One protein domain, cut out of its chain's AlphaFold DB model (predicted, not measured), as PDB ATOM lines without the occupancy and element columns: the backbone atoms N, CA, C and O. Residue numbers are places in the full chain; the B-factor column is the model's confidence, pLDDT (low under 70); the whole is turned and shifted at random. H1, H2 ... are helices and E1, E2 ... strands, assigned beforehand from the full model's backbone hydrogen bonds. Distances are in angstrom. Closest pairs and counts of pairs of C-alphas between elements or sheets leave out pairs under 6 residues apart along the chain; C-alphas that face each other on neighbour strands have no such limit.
ATOM      1  N   ARG A  22     182.317 136.292 180.210       84.31
ATOM      2  CA  ARG A  22     182.670 136.889 178.917       84.31
ATOM      3  C   ARG A  22     183.321 138.235 179.169       84.31
ATOM      4  O   ARG A  22     182.667 139.152 179.663       84.31
ATOM      5  N   PHE A  23     184.575 138.359 178.763       83.06
ATOM      6  CA  PHE A  23     185.401 139.519 179.038       83.06
ATOM      7  C   PHE A  23     186.139 140.009 177.792       83.06
ATOM      8  O   PHE A  23     186.475 139.259 176.871       83.06
ATOM      9  N   SER A  24     186.414 141.310 177.785       86.38
ATOM     10  CA  SER A  24     187.178 141.971 176.733       86.38
ATOM     11  C   SER A  24     188.593 142.236 177.228       86.38
ATOM     12  O   SER A  24     188.791 142.997 178.175       86.38
ATOM     13  N   LYS A  25     189.598 141.645 176.576       85.25
ATOM     14  CA  LYS A  25     191.015 141.862 176.889       85.25
ATOM     15  C   LYS A  25     191.673 142.710 175.809       85.25
ATOM     16  O   LYS A  25     191.591 142.405 174.618       85.25
ATOM     17  N   LYS A  26     192.387 143.758 176.225       88.25
ATOM     18  CA  LYS A  26     193.270 144.507 175.326       88.25
ATOM     19  C   LYS A  26     194.516 143.669 175.038       88.25
ATOM     20  O   LYS A  26     195.338 143.445 175.922       88.25
ATOM     21  N   LEU A  27     194.646 143.213 173.800       88.19
ATOM     22  CA  LEU A  27     195.835 142.550 173.290       88.19
ATOM     23  C   LEU A  27     196.795 143.589 172.726       88.19
ATOM     24  O   LEU A  27     196.373 144.505 172.020       88.19
ATOM     25  N   SER A  28     198.083 143.406 173.001       89.31
ATOM     26  CA  SER A  28     199.155 144.269 172.509       89.31
ATOM     27  C   SER A  28     200.288 143.391 171.989       89.31
ATOM     28  O   SER A  28     200.836 142.576 172.731       89.31
ATOM     29  N   CYS A  29     200.640 143.527 170.713       89.50
ATOM     30  CA  CYS A  29     201.747 142.805 170.112       89.50
ATOM     31  C   CYS A  29     203.074 143.449 170.545       89.50
ATOM     32  O   CYS A  29     203.333 144.598 170.180       89.50
ATOM     33  N   PRO A  30     203.966 142.717 171.233       83.81
ATOM     34  CA  PRO A  30     205.238 143.271 171.699       83.81
ATOM     35  C   PRO A  30     206.252 143.522 170.572       83.81
ATOM     36  O   PRO A  30     207.291 144.116 170.824       83.81
ATOM     37  N   GLN A  31     205.995 143.041 169.349       86.69
ATOM     38  CA  GLN A  31     206.936 143.155 168.229       86.69
ATOM     39  C   GLN A  31     206.621 144.331 167.298       86.69
ATOM     40  O   GLN A  31     207.525 145.066 166.929       86.69
ATOM     41  N   CYS A  32     205.360 144.500 166.892       90.50
ATOM     42  CA  CYS A  32     204.954 145.566 165.966       90.50
ATOM     43  C   CYS A  32     204.128 146.676 166.630       90.50
ATOM     44  O   CYS A  32     203.750 147.627 165.958       90.50
ATOM     45  N   GLY A  33     203.796 146.543 167.919       86.81
ATOM     46  CA  GLY A  33     202.960 147.508 168.634       86.81
ATOM     47  C   GLY A  33     201.477 147.478 168.253       86.81
ATOM     48  O   GLY A  33     200.712 148.277 168.788       86.81
ATOM     49  N   ASN A  34     201.046 146.567 167.368       87.19
ATOM     50  CA  ASN A  34     199.629 146.406 167.039       87.19
ATOM     51  C   ASN A  34     198.841 146.109 168.321       87.19
ATOM     52  O   ASN A  34     199.273 145.288 169.130       87.19
ATOM     53  N   ALA A  35     197.705 146.764 168.517       89.56
ATOM     54  CA  ALA A  35     196.887 146.583 169.702       89.56
ATOM     55  C   ALA A  35     195.408 146.581 169.334       89.56
ATOM     56  O   ALA A  35     194.972 147.292 168.432       89.56
ATOM     57  N   GLY A  36     194.623 145.802 170.062       89.69
ATOM     58  CA  GLY A  36     193.190 145.729 169.837       89.69
ATOM     59  C   GLY A  36     192.469 145.008 170.960       89.69
ATOM     60  O   GLY A  36     193.090 144.416 171.838       89.69
ATOM     61  N   PHE A  37     191.146 145.072 170.937       88.94
ATOM     62  CA  PHE A  37     190.311 144.393 171.918       88.94
ATOM     63  C   PHE A  37     189.894 143.035 171.368       88.94
ATOM     64  O   PHE A  37     189.308 142.955 170.288       88.94
ATOM     65  N   ALA A  38     190.234 141.980 172.101       90.50
ATOM     66  CA  ALA A  38     189.690 140.652 171.884       90.50
ATOM     67  C   ALA A  38     188.581 140.391 172.891       90.50
ATOM     68  O   ALA A  38     188.713 140.742 174.063       90.50
ATOM     69  N   GLU A  39     187.522 139.745 172.434       89.75
ATOM     70  CA  GLU A  39     186.456 139.249 173.289       89.75
ATOM     71  C   GLU A  39     186.637 137.749 173.453       89.75
ATOM     72  O   GLU A  39     186.768 137.013 172.471       89.75
ATOM     73  N   ALA A  40     186.652 137.309 174.700       88.50
ATOM     74  CA  ALA A  40     186.761 135.911 175.049       88.50
ATOM     75  C   ALA A  40     185.732 135.552 176.114       88.50
ATOM     76  O   ALA A  40     185.287 136.399 176.884       88.50
ATOM     77  N   SER A  41     185.363 134.283 176.140       86.00
ATOM     78  CA  SER A  41     184.468 133.692 177.116       86.00
ATOM     79  C   SER A  41     185.161 132.507 177.777       86.00
ATOM     80  O   SER A  41     185.637 131.608 177.085       86.00
ATOM     81  N   GLU A  42     185.175 132.465 179.102       81.94
ATOM     82  CA  GLU A  42     185.696 131.357 179.899       81.94
ATOM     83  C   GLU A  42     184.609 130.773 180.790       81.94
ATOM     84  O   GLU A  42     183.828 131.508 181.385       81.94
ATOM     85  N   ILE A  43     184.568 129.446 180.905       79.12
ATOM     86  CA  ILE A  43     183.818 128.786 181.976       79.12
ATOM     87  C   ILE A  43     184.715 128.616 183.196       79.12
ATOM     88  O   ILE A  43     185.499 127.669 183.223       79.12
ATOM     89  N   ASP A  44     184.571 129.496 184.187       66.75
ATOM     90  CA  ASP A  44     185.155 129.316 185.519       66.75
ATOM     91  C   ASP A  44     184.123 128.621 186.416       66.75
ATOM     92  O   ASP A  44     183.308 129.249 187.090       66.75
ATOM     93  N   ASP A  45     184.073 127.291 186.319       65.19
ATOM     94  CA  ASP A  45     183.207 126.465 187.154       65.19
ATOM     95  C   ASP A  45     184.065 125.681 188.157       65.19
ATOM     96  O   ASP A  45     184.835 124.814 187.728       65.19
ATOM     97  N   PRO A  46     183.927 125.904 189.479       62.12
ATOM     98  CA  PRO A  46     184.708 125.186 190.488       62.12
ATOM     99  C   PRO A  46     184.384 123.684 190.540       62.12
ATOM    100  O   PRO A  46     185.143 122.905 191.116       62.12
ATOM    101  N   THR A  47     183.266 123.252 189.948       68.75
ATOM    102  CA  THR A  47     182.873 121.840 189.845       68.75
ATOM    103  C   THR A  47     183.445 121.156 188.599       68.75
ATOM    104  O   THR A  47     183.449 119.922 188.525       68.75
ATOM    105  N   ARG A  48     183.974 121.910 187.622       65.62
ATOM    106  CA  ARG A  48     184.626 121.342 186.435       65.62
ATOM    107  C   ARG A  48     186.123 121.159 186.653       65.62
ATOM    108  O   ARG A  48     186.820 122.020 187.166       65.62
ATOM    109  N   LYS A  49     186.646 120.035 186.151       65.62
ATOM    110  CA  LYS A  49     188.091 119.745 186.164       65.62
ATOM    111  C   LYS A  49     188.918 120.694 185.291       65.62
ATOM    112  O   LYS A  49     190.114 120.830 185.537       65.62
ATOM    113  N   HIS A  50     188.313 121.302 184.269       66.06
ATOM    114  CA  HIS A  50     189.009 122.167 183.317       66.06
ATOM    115  C   HIS A  50     188.134 123.369 182.926       66.06
ATOM    116  O   HIS A  50     186.947 123.159 182.642       66.06
ATOM    117  N   PRO A  51     188.705 124.587 182.864       72.06
ATOM    118  CA  PRO A  51     188.033 125.744 182.287       72.06
ATOM    119  C   PRO A  51     187.780 125.523 180.789       72.06
ATOM    120  O   PRO A  51     188.519 124.794 180.127       72.06
ATOM    121  N   ASP A  52     186.719 126.123 180.252       79.06
ATOM    122  CA  ASP A  52     186.410 126.115 178.811       79.06
ATOM    123  C   ASP A  52     186.652 127.521 178.260       79.06
ATOM    124  O   ASP A  52     185.731 128.333 178.179       79.06
ATOM    125  N   PHE A  53     187.914 127.829 177.951       86.12
ATOM    126  CA  PHE A  53     188.295 129.107 177.357       86.12
ATOM    127  C   PHE A  53     188.047 129.131 175.847       86.12
ATOM    128  O   PHE A  53     188.520 128.270 175.097       86.12
ATOM    129  N   LYS A  54     187.342 130.161 175.380       86.75
ATOM    130  CA  LYS A  54     187.058 130.413 173.967       86.75
ATOM    131  C   LYS A  54     187.255 131.884 173.649       86.75
ATOM    132  O   LYS A  54     186.876 132.746 174.425       86.75
ATOM    133  N   VAL A  55     187.814 132.171 172.480       88.06
ATOM    134  CA  VAL A  55     187.896 133.538 171.960       88.06
ATOM    135  C   VAL A  55     186.788 133.711 170.932       88.06
ATOM    136  O   VAL A  55     186.817 133.057 169.891       88.06
ATOM    137  N   ASP A  56     185.813 134.558 171.242       88.25
ATOM    138  CA  ASP A  56     184.661 134.822 170.381       88.25
ATOM    139  C   ASP A  56     185.017 135.818 169.276       88.25
ATOM    140  O   ASP A  56     184.627 135.639 168.122       88.25
ATOM    141  N   GLN A  57     185.797 136.852 169.609       90.00
ATOM    142  CA  GLN A  57     186.186 137.891 168.660       90.00
ATOM    143  C   GLN A  57     187.653 138.268 168.822       90.00
ATOM    144  O   GLN A  57     188.124 138.562 169.920       90.00
ATOM    145  N   LEU A  58     188.377 138.313 167.704       90.12
ATOM    146  CA  LEU A  58     189.745 138.811 167.658       90.12
ATOM    147  C   LEU A  58     189.816 140.177 166.972       90.12
ATOM    148  O   LEU A  58     189.093 140.421 166.002       90.12
ATOM    149  N   PRO A  59     190.714 141.062 167.432       89.12
ATOM    150  CA  PRO A  59     190.989 142.307 166.741       89.12
ATOM    151  C   PRO A  59     191.647 142.045 165.384       89.12
ATOM    152  O   PRO A  59     192.301 141.021 165.166       89.12
ATOM    153  N   ARG A  60     191.510 143.005 164.464       88.38
ATOM    154  CA  ARG A  60     192.163 142.922 163.152       88.38
ATOM    155  C   ARG A  60     193.677 142.774 163.297       88.38
ATOM    156  O   ARG A  60     194.296 143.399 164.154       88.38
ATOM    157  N   GLY A  61     194.254 141.932 162.446       89.94
ATOM    158  CA  GLY A  61     195.681 141.626 162.491       89.94
ATOM    159  C   GLY A  61     196.070 140.591 163.547       89.94
ATOM    160  O   GLY A  61     197.251 140.283 163.685       89.94
ATOM    161  N   PHE A  62     195.113 140.029 164.291       90.88
ATOM    162  CA  PHE A  62     195.343 138.917 165.209       90.88
ATOM    163  C   PHE A  62     194.545 137.691 164.769       90.88
ATOM    164  O   PHE A  62     193.409 137.791 164.316       90.88
ATOM    165  N   GLY A  63     195.154 136.520 164.914       90.56
ATOM    166  CA  GLY A  63     194.558 135.231 164.596       90.56
ATOM    167  C   GLY A  63     194.836 134.203 165.687       90.56
ATOM    168  O   GLY A  63     195.812 134.309 166.437       90.56
ATOM    169  N   VAL A  64     193.986 133.181 165.764       92.06
ATOM    170  CA  VAL A  64     194.219 132.026 166.635       92.06
ATOM    171  C   VAL A  64     195.281 131.142 165.991       92.06
ATOM    172  O   VAL A  64     195.102 130.655 164.878       92.06
ATOM    173  N   GLN A  65     196.392 130.917 166.691       91.31
ATOM    174  CA  GLN A  65     197.411 129.965 166.255       91.31
ATOM    175  C   GLN A  65     197.158 128.572 166.820       91.31
ATOM    176  O   GLN A  65     197.369 127.583 166.119       91.31
ATOM    177  N   ARG A  66     196.761 128.501 168.094       88.00
ATOM    178  CA  ARG A  66     196.411 127.257 168.780       88.00
ATOM    179  C   ARG A  66     195.305 127.545 169.783       88.00
ATOM    180  O   ARG A  66     195.535 128.265 170.752       88.00
ATOM    181  N   ALA A  67     194.139 126.958 169.548       86.00
ATOM    182  CA  ALA A  67     193.071 126.958 170.532       86.00
ATOM    183  C   ALA A  67     193.431 126.009 171.684       86.00
ATOM    184  O   ALA A  67     193.986 124.929 171.463       86.00
ATOM    185  N   ALA A  68     193.137 126.428 172.907       85.00
ATOM    186  CA  ALA A  68     193.338 125.650 174.117       85.00
ATOM    187  C   ALA A  68     192.236 125.982 175.122       85.00
ATOM    188  O   ALA A  68     191.666 127.066 175.085       85.00
ATOM    189  N   ASN A  69     191.996 125.063 176.048       82.81
ATOM    190  CA  ASN A  69     190.982 125.226 177.088       82.81
ATOM    191  C   ASN A  69     191.413 126.207 178.195       82.81
ATOM    192  O   ASN A  69     190.575 126.673 178.955       82.81
ATOM    193  N   HIS A  70     192.706 126.542 178.268       79.19
ATOM    194  CA  HIS A  70     193.279 127.476 179.240       79.19
ATOM    195  C   HIS A  70     193.795 128.742 178.548       79.19
ATOM    196  O   HIS A  70     194.491 128.642 177.533       79.19
ATOM    197  N   GLN A  71     193.557 129.915 179.144       80.62
ATOM    198  CA  GLN A  71     193.994 131.216 178.608       80.62
ATOM    199  C   GLN A  71     195.515 131.307 178.389       80.62
ATOM    200  O   GLN A  71     195.982 131.881 177.408       80.62
ATOM    201  N   GLU A  72     196.298 130.721 179.299       81.19
ATOM    202  CA  GLU A  72     197.768 130.688 179.244       81.19
ATOM    203  C   GLU A  72     198.308 129.800 178.114       81.19
ATOM    204  O   GLU A  72     199.378 130.056 177.566       81.19
ATOM    205  N   SER A  73     197.551 128.765 177.744       84.75
ATOM    206  CA  SER A  73     197.908 127.827 176.675       84.75
ATOM    207  C   SER A  73     197.330 128.234 175.319       84.75
ATOM    208  O   SER A  73     197.696 127.654 174.292       84.75
ATOM    209  N   PHE A  74     196.416 129.205 175.295       88.50
ATOM    210  CA  PHE A  74     195.795 129.691 174.074       88.50
ATOM    211  C   PHE A  74     196.773 130.597 173.331       88.50
ATOM    212  O   PHE A  74     197.071 131.710 173.767       88.50
ATOM    213  N   MET A  75     197.283 130.128 172.193       91.19
ATOM    214  CA  MET A  75     198.295 130.858 171.434       91.19
ATOM    215  C   MET A  75     197.648 131.711 170.356       91.19
ATOM    216  O   MET A  75     196.944 131.212 169.472       91.19
ATOM    217  N   LEU A  76     197.984 132.991 170.378       91.25
ATOM    218  CA  LEU A  76     197.651 133.959 169.353       91.25
ATOM    219  C   LEU A  76     198.834 134.168 168.412       91.25
ATOM    220  O   LEU A  76     199.999 134.047 168.798       91.25
ATOM    221  N   LYS A  77     198.527 134.514 167.167       92.94
ATOM    222  CA  LYS A  77     199.488 134.970 166.166       92.94
ATOM    223  C   LYS A  77     199.068 136.344 165.666       92.94
ATOM    224  O   LYS A  77     197.939 136.529 165.229       92.94
ATOM    225  N   CYS A  78     199.992 137.293 165.711       93.56
ATOM    226  CA  CYS A  78     199.832 138.579 165.049       93.56
ATOM    227  C   CYS A  78     200.198 138.463 163.560       93.56
ATOM    228  O   CYS A  78     201.005 137.610 163.174       93.56
ATOM    229  N   GLU A  79     199.650 139.344 162.728       92.94
ATOM    230  CA  GLU A  79     199.945 139.456 161.298       92.94
ATOM    231  C   GLU A  79     201.433 139.687 161.016       92.94
ATOM    232  O   GLU A  79     201.954 139.186 160.027       92.94
ATOM    233  N   CYS A  80     202.156 140.325 161.946       91.06
ATOM    234  CA  CYS A  80     203.606 140.509 161.857       91.06
ATOM    235  C   CYS A  80     204.406 139.198 162.007       91.06
ATOM    236  O   CYS A  80     205.633 139.204 161.931       91.06
ATOM    237  N   GLY A  81     203.731 138.076 162.284       89.62
ATOM    238  CA  GLY A  81     204.321 136.749 162.450       89.62
ATOM    239  C   GLY A  81     204.631 136.363 163.899       89.62
ATOM    240  O   GLY A  81     204.922 135.193 164.160       89.62
ATOM    241  N   ARG A  82     204.527 137.295 164.858       91.38
ATOM    242  CA  ARG A  82     204.802 137.021 166.278       91.38
ATOM    243  C   ARG A  82     203.703 136.166 166.905       91.38
ATOM    244  O   ARG A  82     202.520 136.469 166.768       91.38
ATOM    245  N   LYS A  83     204.110 135.135 167.648       91.31
ATOM    246  CA  LYS A  83     203.224 134.246 168.411       91.31
ATOM    247  C   LYS A  83     203.376 134.528 169.905       91.31
ATOM    248  O   LYS A  83     204.507 134.670 170.371       91.31
ATOM    249  N   PHE A  84     202.271 134.624 170.634       88.75
ATOM    250  CA  PHE A  84     202.261 134.886 172.077       88.75
ATOM    251  C   PHE A  84     200.966 134.344 172.718       88.75
ATOM    252  O   PHE A  84     199.976 134.169 172.004       88.75
ATOM    253  N   PRO A  85     200.962 134.023 174.023       88.50
ATOM    254  CA  PRO A  85     199.767 133.515 174.696       88.50
ATOM    255  C   PRO A  85     198.718 134.619 174.905       88.50
ATOM    256  O   PRO A  85     199.066 135.793 175.023       88.50
ATOM    257  N   PHE A  86     197.435 134.248 174.965       86.62
ATOM    258  CA  PHE A  86     196.329 135.190 175.180       86.62
ATOM    259  C   PHE A  86     196.443 135.903 176.532       86.62
ATOM    260  O   PHE A  86     196.286 137.122 176.612       86.62
ATOM    261  N   ARG A  87     196.763 135.149 177.590       81.56
ATOM    262  CA  ARG A  87     197.107 135.686 178.910       81.56
ATOM    263  C   ARG A  87     198.585 135.446 179.189       81.56
ATOM    264  O   ARG A  87     199.089 134.341 179.002       81.56
ATOM    265  N   SER A  88     199.280 136.478 179.655       71.62
ATOM    266  CA  SER A  88     200.674 136.337 180.082       71.62
ATOM    267  C   SER A  88     200.747 135.524 181.376       71.62
ATOM    268  O   SER A  88     199.925 135.725 182.269       71.62
ATOM    269  N   LEU A  89     201.766 134.671 181.531       61.62
ATOM    270  CA  LEU A  89     201.993 133.908 182.772       61.62
ATOM    271  C   LEU A  89     202.063 134.812 184.018       61.62
ATOM    272  O   LEU A  89     201.601 134.426 185.085       61.62
ATOM    273  N   ALA A  90     202.574 136.038 183.872       57.66
ATOM    274  CA  ALA A  90     202.610 137.030 184.948       57.66
ATOM    275  C   ALA A  90     201.208 137.473 185.412       57.66
ATOM    276  O   ALA A  90     200.979 137.629 186.606       57.66
ATOM    277  N   GLU A  91     200.257 137.631 184.487       59.28
ATOM    278  CA  GLU A  91     198.864 137.945 184.832       59.28
ATOM    279  C   GLU A  91     198.131 136.732 185.410       59.28
ATOM    280  O   GLU A  91     197.253 136.905 186.247       59.28
ATOM    281  N   ALA A  92     198.473 135.514 184.975       56.84
ATOM    282  CA  ALA A  92     197.913 134.283 185.536       56.84
ATOM    283  C   ALA A  92     198.392 134.041 186.979       56.84
ATOM    284  O   ALA A  92     197.624 133.599 187.828       56.84
ATOM    285  N   ALA A  93     199.649 134.379 187.282       55.34
ATOM    286  CA  ALA A  93     200.202 134.266 188.629       55.34
ATOM    287  C   ALA A  93     199.586 135.273 189.620       55.34
ATOM    288  O   ALA A  93     199.485 134.967 190.806       55.34
ATOM    289  N   ALA A  94     199.167 136.452 189.149       56.22
ATOM    290  CA  ALA A  94     198.571 137.490 189.991       56.22
ATOM    291  C   ALA A  94     197.177 137.122 190.531       56.22
ATOM    292  O   ALA A  94     196.800 137.607 191.589       56.22
ATOM    293  N   GLU A  95     196.438 136.251 189.843       52.56
ATOM    294  CA  GLU A  95     195.079 135.837 190.235       52.56
ATOM    295  C   GLU A  95     195.059 134.623 191.174       52.56
ATOM    296  O   GLU A  95     194.015 134.241 191.688       52.56
ATOM    297  N   ARG A  96     196.224 134.013 191.427       49.84
ATOM    298  CA  ARG A  96     196.389 132.911 192.390       49.84
ATOM    299  C   ARG A  96     196.862 133.366 193.778       49.84
ATOM    300  O   ARG A  96     197.347 132.532 194.542       49.84
TER     301      ARG A  96
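AT A GLANCE: This is residues 22 to 96 of the 97 residues of an uncharacterized protein of Rhizobium phaseoli Ch24-10 (UniProt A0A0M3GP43). A long, strongly twisted sheet of three strands has a second, smaller three-stranded sheet to one side of it, loosely placed with no strand-to-strand contact between the two, and a short helix at the end of the printed part lies away from both. The loop with Cys 32, between E1 and E2, and the loop with Thr 47, between E2 and E3, are at opposite ends of the long axis. The printed part has 75 residues, with six named strands and one named helix in the order E1 E2 E3 E4 E5 E6 H1. The sheets run E1 E2 E3 and E4 E5 E6, both antiparallel, and the class is mostly strand. The whole is compact, with a radius of gyration of the C-alphas of 12.3 A, yet elongated, spanning 40 by 23 by 19 A.

HOW THE PARTS SIT: E2, residues 35 to 43, is the inner strand of the larger sheet, a meander in which each strand is the antiparallel neighbour of the one before. E1, residues 22 to 28, is an edge strand and forms a hairpin with E2 at 147 degrees; N 25 and O 38 are 2.8 A apart, within hydrogen-bond range. E3, residues 52 to 57, is the other edge strand and forms a hairpin with E2 at 145 degrees, with N 41 and O 54 at 2.8 A. E4, residues 62 to 66, follows E3 after a tight link, but the two are only just apart, their closest C-alphas 8.4 A from each other. A second meander holds E4, E5, residues 75 to 78, and E6, residues 83 to 85. E4 and E5 are a hairpin at 148 degrees, with N 63 and O 77 at 2.8 A. E5 and E6 are a hairpin at 138 degrees, with N 76 and O 84 at 2.8 A. H1, residues 89 to 94, is not on either sheet, and every O i to N i+4 pair in it is within hydrogen-bond range.

IN THESE COORDINATES: E2 is 25.3 A from first to last C-alpha, E1 19.2 A, E3 15.5 A, E4 12.2 A and E5 10.1 A; E6 and H1 are shorter, 7.2 A and 8.8 A. E1 begins at C-alpha 22 (182.670, 136.889, 178.917). E2 ends at C-alpha 43 (183.818, 128.786, 181.976). H1 ends at C-alpha 94 (198.571, 137.490, 189.991).

THE WHOLE: The two C-alphas farthest apart are those of Cys 32 and Thr 47, 40.3 A. The printed part has no cut and no long link. The mean pLDDT of the printed part is 81.8; residues 44 to 50 and 89 to 96 are under 70.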